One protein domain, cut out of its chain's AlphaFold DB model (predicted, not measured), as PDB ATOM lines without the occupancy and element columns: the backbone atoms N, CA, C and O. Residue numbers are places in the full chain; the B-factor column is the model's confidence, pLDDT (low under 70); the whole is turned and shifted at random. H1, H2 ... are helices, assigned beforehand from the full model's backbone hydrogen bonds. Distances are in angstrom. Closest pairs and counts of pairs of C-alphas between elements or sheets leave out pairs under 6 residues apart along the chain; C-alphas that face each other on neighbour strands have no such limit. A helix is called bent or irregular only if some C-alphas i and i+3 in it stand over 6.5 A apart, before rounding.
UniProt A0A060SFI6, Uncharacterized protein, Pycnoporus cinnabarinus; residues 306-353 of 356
ATOM      1  N   ARG A 306     190.928 161.921 200.888       69.88
ATOM      2  CA  ARG A 306     190.957 160.463 201.028       69.88
ATOM      3  C   ARG A 306     189.579 159.863 200.771       69.88
ATOM      4  O   ARG A 306     189.476 158.926 199.992       69.88
ATOM      5  N   ALA A 307     188.533 160.406 201.395       67.50
ATOM      6  CA  ALA A 307     187.180 159.901 201.199       67.50
ATOM      7  C   ALA A 307     186.750 159.983 199.736       67.50
ATOM      8  O   ALA A 307     186.272 159.000 199.179       67.50
ATOM      9  N   TYR A 308     186.995 161.131 199.107       74.25
ATOM     10  CA  TYR A 308     186.699 161.335 197.697       74.25
ATOM     11  C   TYR A 308     187.465 160.359 196.800       74.25
ATOM     12  O   TYR A 308     186.855 159.742 195.935       74.25
ATOM     13  N   MET A 309     188.764 160.146 197.034       76.94
ATOM     14  CA  MET A 309     189.558 159.172 196.275       76.94
ATOM     15  C   MET A 309     189.021 157.745 196.423       76.94
ATOM     16  O   MET A 309     188.865 157.050 195.420       76.94
ATOM     17  N   CYS A 310     188.714 157.315 197.650       72.56
ATOM     18  CA  CYS A 310     188.177 155.981 197.921       72.56
ATOM     19  C   CYS A 310     186.827 155.772 197.218       72.56
ATOM     20  O   CYS A 310     186.627 154.757 196.554       72.56
ATOM     21  N   ILE A 311     185.921 156.751 197.301       73.31
ATOM     22  CA  ILE A 311     184.593 156.671 196.679       73.31
ATOM     23  C   ILE A 311     184.697 156.740 195.160       73.31
ATOM     24  O   ILE A 311     184.088 155.926 194.477       73.31
ATOM     25  N   LYS A 312     185.511 157.652 194.617       76.94
ATOM     26  CA  LYS A 312     185.766 157.760 193.176       76.94
ATOM     27  C   LYS A 312     186.301 156.441 192.620       76.94
ATOM     28  O   LYS A 312     185.835 155.988 191.579       76.94
ATOM     29  N   LYS A 313     187.235 155.792 193.328       78.38
ATOM     30  CA  LYS A 313     187.758 154.470 192.960       78.38
ATOM     31  C   LYS A 313     186.666 153.395 193.012       78.38
ATOM     32  O   LYS A 313     186.495 152.675 192.035       78.38
ATOM     33  N   PHE A 314     185.918 153.314 194.112       72.19
ATOM     34  CA  PHE A 314     184.852 152.324 194.291       72.19
ATOM     35  C   PHE A 314     183.739 152.466 193.243       72.19
ATOM     36  O   PHE A 314     183.367 151.487 192.603       72.19
ATOM     37  N   LEU A 315     183.245 153.686 193.016       73.12
ATOM     38  CA  LEU A 315     182.217 153.964 192.012       73.12
ATOM     39  C   LEU A 315     182.718 153.676 190.597       73.12
ATOM     40  O   LEU A 315     181.966 153.135 189.793       73.12
ATOM     41  N   LYS A 316     183.992 153.963 190.297       77.56
ATOM     42  CA  LYS A 316     184.609 153.593 189.017       77.56
ATOM     43  C   LYS A 316     184.624 152.076 188.815       77.56
ATOM     44  O   LYS A 316     184.296 151.611 187.729       77.56
ATOM     45  N   GLU A 317     184.991 151.301 189.836       76.56
ATOM     46  CA  GLU A 317     184.973 149.832 189.771       76.56
ATOM     47  C   GLU A 317     183.545 149.282 189.617       76.56
ATOM     48  O   GLU A 317     183.327 148.381 188.804       76.56
ATOM     49  N   LEU A 318     182.575 149.854 190.338       71.56
ATOM     50  CA  LEU A 318     181.162 149.482 190.255       71.56
ATOM     51  C   LEU A 318     180.574 149.786 188.869       71.56
ATOM     52  O   LEU A 318     179.969 148.910 188.259       71.56
ATOM     53  N   LEU A 319     180.805 150.992 188.340       71.81
ATOM     54  CA  LEU A 319     180.377 151.372 186.992       71.81
ATOM     55  C   LEU A 319     181.022 150.490 185.928       71.81
ATOM     56  O   LEU A 319     180.334 150.028 185.027       71.81
ATOM     57  N   LEU A 320     182.322 150.203 186.039       76.12
ATOM     58  CA  LEU A 320     183.005 149.316 185.099       76.12
ATOM     59  C   LEU A 320     182.389 147.909 185.107       76.12
ATOM     60  O   LEU A 320     182.288 147.274 184.058       76.12
ATOM     61  N   ALA A 321     181.991 147.406 186.279       75.25
ATOM     62  CA  ALA A 321     181.290 146.132 186.393       75.25
ATOM     63  C   ALA A 321     179.894 146.193 185.749       75.25
ATOM     64  O   ALA A 321     179.547 145.297 184.982       75.25
ATOM     65  N   GLU A 322     179.133 147.262 185.988       71.94
ATOM     66  CA  GLU A 322     177.777 147.444 185.458       71.94
ATOM     67  C   GLU A 322     177.763 147.630 183.929       71.94
ATOM     68  O   GLU A 322     176.954 147.022 183.228       71.94
ATOM     69  N   VAL A 323     178.715 148.399 183.385       73.62
ATOM     70  CA  VAL A 323     178.926 148.566 181.937       73.62
ATOM     71  C   VAL A 323     179.251 147.222 181.284       73.62
ATOM     72  O   VAL A 323     178.675 146.880 180.252       73.62
ATOM     73  N   LYS A 324     180.117 146.411 181.909       78.44
ATOM     74  CA  LYS A 324     180.441 145.057 181.422       78.44
ATOM     75  C   LYS A 324     179.244 144.109 181.467       78.44
ATOM     76  O   LYS A 324     179.132 143.242 180.603       78.44
ATOM     77  N   LEU A 325     178.376 144.249 182.467       73.12
ATOM     78  CA  LEU A 325     177.159 143.449 182.613       73.12
ATOM     79  C   LEU A 325     176.018 143.933 181.701       73.12
ATOM     80  O   LEU A 325     175.094 143.167 181.432       73.12
ATOM     81  N   ASN A 326     176.101 145.165 181.180       67.44
ATOM     82  CA  ASN A 326     175.119 145.799 180.293       67.44
ATOM     83  C   ASN A 326     173.674 145.732 180.831       67.44
ATOM     84  O   ASN A 326     172.698 145.544 180.092       67.44
ATOM     85  N   THR A 327     173.549 145.830 182.151       61.53
ATOM     86  CA  THR A 327     172.338 145.502 182.910       61.53
ATOM     87  C   THR A 327     171.341 146.656 182.989       61.53
ATOM     88  O   THR A 327     170.139 146.402 183.067       61.53
ATOM     89  N   HIS A 328     171.788 147.915 182.897       63.66
ATOM     90  CA  HIS A 328     170.929 149.084 183.117       63.66
ATOM     91  C   HIS A 328     170.565 149.840 181.824       63.66
ATOM     92  O   HIS A 328     171.424 150.154 181.003       63.66
ATOM     93  N   LEU A 329     169.281 150.193 181.653       61.78
ATOM     94  CA  LEU A 329     168.753 150.832 180.432       61.78
ATOM     95  C   LEU A 329     169.391 152.203 180.131       61.78
ATOM     96  O   LEU A 329     169.592 152.536 178.969       61.78
ATOM     97  N   LEU A 330     169.732 152.970 181.174       60.16
ATOM     98  CA  LEU A 330     170.391 154.282 181.050       60.16
ATOM     99  C   LEU A 330     171.840 154.175 180.555       60.16
ATOM    100  O   LEU A 330     172.286 155.021 179.792       60.16
ATOM    101  N   ILE A 331     172.552 153.102 180.921       63.91
ATOM    102  CA  ILE A 331     173.934 152.860 180.471       63.91
ATOM    103  C   ILE A 331     173.969 152.553 178.965       63.91
ATOM    104  O   ILE A 331     174.960 152.817 178.302       63.91
ATOM    105  N   LYS A 332     172.860 152.060 178.393       64.12
ATOM    106  CA  LYS A 332     172.720 151.859 176.940       64.12
ATOM    107  C   LYS A 332     172.497 153.154 176.156       64.12
ATOM    108  O   LYS A 332     172.596 153.127 174.935       64.12
ATOM    109  N   GLN A 333     172.111 154.238 176.832       65.81
ATOM    110  CA  GLN A 333     171.735 155.510 176.208       65.81
ATOM    111  C   GLN A 333     172.825 156.583 176.314       65.81
ATOM    112  O   GLN A 333     172.741 157.578 175.603       65.81
ATOM    113  N   LEU A 334     173.821 156.388 177.181       65.19
ATOM    114  CA  LEU A 334     174.912 157.328 177.445       65.19
ATOM    115  C   LEU A 334     176.241 156.744 176.955       65.19
ATOM    116  O   LEU A 334     176.498 155.554 177.140       65.19
ATOM    117  N   GLU A 335     177.092 157.574 176.351       68.81
ATOM    118  CA  GLU A 335     178.471 157.185 176.046       68.81
ATOM    119  C   GLU A 335     179.308 157.122 177.341       68.81
ATOM    120  O   GLU A 335     179.010 157.787 178.335       68.81
ATOM    121  N   GLU A 336     180.368 156.304 177.354       66.12
ATOM    122  CA  GLU A 336     181.202 156.059 178.548       66.12
ATOM    123  C   GLU A 336     181.785 157.356 179.146       66.12
ATOM    124  O   GLU A 336     181.898 157.483 180.367       66.12
ATOM    125  N   ALA A 337     182.106 158.334 178.291       65.25
ATOM    126  CA  ALA A 337     182.638 159.633 178.691       65.25
ATOM    127  C   ALA A 337     181.593 160.507 179.410       65.25
ATOM    128  O   ALA A 337     181.901 161.088 180.451       65.25
ATOM    129  N   ASP A 338     180.354 160.542 178.911       73.88
ATOM    130  CA  ASP A 338     179.268 161.334 179.499       73.88
ATOM    131  C   ASP A 338     178.856 160.783 180.872       73.88
ATOM    132  O   ASP A 338     178.600 161.536 181.811       73.88
ATOM    133  N   LEU A 339     178.858 159.454 181.020       70.06
ATOM    134  CA  LEU A 339     178.550 158.785 182.286       70.06
ATOM    135  C   LEU A 339     179.612 159.059 183.362       70.06
ATOM    136  O   LEU A 339     179.285 159.240 184.536       70.06
ATOM    137  N   ALA A 340     180.888 159.071 182.971       66.81
ATOM    138  CA  ALA A 340     181.991 159.349 183.884       66.81
ATOM    139  C   ALA A 340     181.966 160.799 184.390       66.81
ATOM    140  O   ALA A 340     182.235 161.033 185.571       66.81
ATOM    141  N   GLU A 341     181.622 161.750 183.519       73.00
ATOM    142  CA  GLU A 341     181.546 163.168 183.866       73.00
ATOM    143  C   GLU A 341     180.328 163.480 184.745       73.00
ATOM    144  O   GLU A 341     180.469 164.136 185.776       73.00
ATOM    145  N   GLU A 342     179.162 162.905 184.435       75.06
ATOM    146  CA  GLU A 342     177.967 163.017 185.280       75.06
ATOM    147  C   GLU A 342     178.214 162.436 186.682       75.06
ATOM    148  O   GLU A 342     177.870 163.054 187.689       75.06
ATOM    149  N   LEU A 343     178.886 161.282 186.789       72.25
ATOM    150  CA  LEU A 343     179.261 160.721 188.091       72.25
ATOM    151  C   LEU A 343     180.252 161.628 188.840       72.25
ATOM    152  O   LEU A 343     180.172 161.754 190.066       72.25
ATOM    153  N   ARG A 344     181.205 162.245 188.127       74.06
ATOM    154  CA  ARG A 344     182.177 163.181 188.714       74.06
ATOM    155  C   ARG A 344     181.457 164.378 189.328       74.06
ATOM    156  O   ARG A 344     181.735 164.702 190.485       74.06
ATOM    157  N   GLU A 345     180.525 164.980 188.595       76.62
ATOM    158  CA  GLU A 345     179.705 166.102 189.064       76.62
ATOM    159  C   GLU A 345     178.802 165.689 190.230       76.62
ATOM    160  O   GLU A 345     178.809 166.348 191.272       76.62
ATOM    161  N   GLN A 346     178.129 164.538 190.140       72.12
ATOM    162  CA  GLN A 346     177.296 164.023 191.229       72.12
ATOM    163  C   GLN A 346     178.096 163.791 192.518       72.12
ATOM    164  O   GLN A 346     177.660 164.143 193.618       72.12
ATOM    165  N   LEU A 347     179.302 163.232 192.399       70.50
ATOM    166  CA  LEU A 347     180.190 163.013 193.535       70.50
ATOM    167  C   LEU A 347     180.687 164.339 194.128       70.50
ATOM    168  O   LEU A 347     180.755 164.474 195.351       70.50
ATOM    169  N   LEU A 348     181.029 165.319 193.287       73.00
ATOM    170  CA  LEU A 348     181.443 166.648 193.739       73.00
ATOM    171  C   LEU A 348     180.311 167.365 194.473       73.00
ATOM    172  O   LEU A 348     180.530 167.847 195.586       73.00
ATOM    173  N   ALA A 349     179.106 167.373 193.912       71.81
ATOM    174  CA  ALA A 349     177.943 167.979 194.540       71.81
ATOM    175  C   ALA A 349     177.526 167.230 195.822       71.81
ATOM    176  O   ALA A 349     177.206 167.872 196.822       71.81
ATOM    177  N   TYR A 350     177.649 165.897 195.894       67.69
ATOM    178  CA  TYR A 350     177.457 165.147 197.148       67.69
ATOM    179  C   TYR A 350     178.461 165.578 198.228       67.69
ATOM    180  O   TYR A 350     178.089 165.888 199.362       67.69
ATOM    181  N   VAL A 351     179.745 165.662 197.872       67.75
ATOM    182  CA  VAL A 351     180.821 166.058 198.795       67.75
ATOM    183  C   VAL A 351     180.690 167.515 199.249       67.75
ATOM    184  O   VAL A 351     181.017 167.832 200.397       67.75
ATOM    185  N   ARG A 352     180.177 168.395 198.383       72.12
ATOM    186  CA  ARG A 352     179.859 169.797 198.695       72.12
ATOM    187  C   ARG A 352     178.516 169.983 199.404       72.12
ATOM    188  O   ARG A 352     178.262 171.074 199.907       72.12
ATOM    189  N   ARG A 353     177.719 168.915 199.540       67.00
ATOM    190  CA  ARG A 353     176.367 168.906 200.130       67.00
ATOM    191  C   ARG A 353     175.334 169.704 199.328       67.00
ATOM    192  O   ARG A 353     174.436 170.295 199.910       67.00
TER     193      ARG A 353
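This is residues 306 to 353 of the 356 residues of an uncharacterized protein of Pycnoporus cinnabarinus (UniProt A0A060SFI6). Two long helices, H1 and H2, fold back on each other as a helical hairpin, joined by a loop across one end. The contact is thin and sits toward the other end, between residues 308 to 312 of H1 and residues 344 to 351 of H2, while residues 324 to 329 stand free at the loop end. The printed part has 48 residues with two named helices, H1 then H2, and no named strand; the class is all helix. It is only just compact, close to loose, with a radius of gyration of the C-alphas of 11.3 A, and elongated, with spans of 29 by 16 by 15 A.

The longest helix, H1, has residues 306 to 325 and measures 28.6 A from first to last C-alpha. It begins with C-alpha 306 at (190.957, 160.463, 201.028) and ends with C-alpha 325 at (177.159, 143.449, 182.613). H2 has residues 336 to 352 and measures 24.4 A, ending with C-alpha 352 at (179.859, 169.797, 198.695).

H1 touches H2 with residues 308 to 312 alone, and H2 touches H1 with residues 344 to 351 alone. Their closest C-alphas are those of Tyr 308 and Val 351, 7.6 A apart. The two run opposite ways at a shallow tilt of 32 degrees, with centres 11.4 A apart. In H1 and H2 every O i to N i+4 pair is within hydrogen-bond range. Neither helix is bent.

The two C-alphas farthest apart are those of Arg 306 and Gln 333, at 31.8 A. The printed part has no cut, and the link from H1 to H2, 10 residues, is short. The mean pLDDT of the printed part is 70.8; it is under 70 at residues 306 to 307, 326 to 337, 340, 350 to 351 and 353.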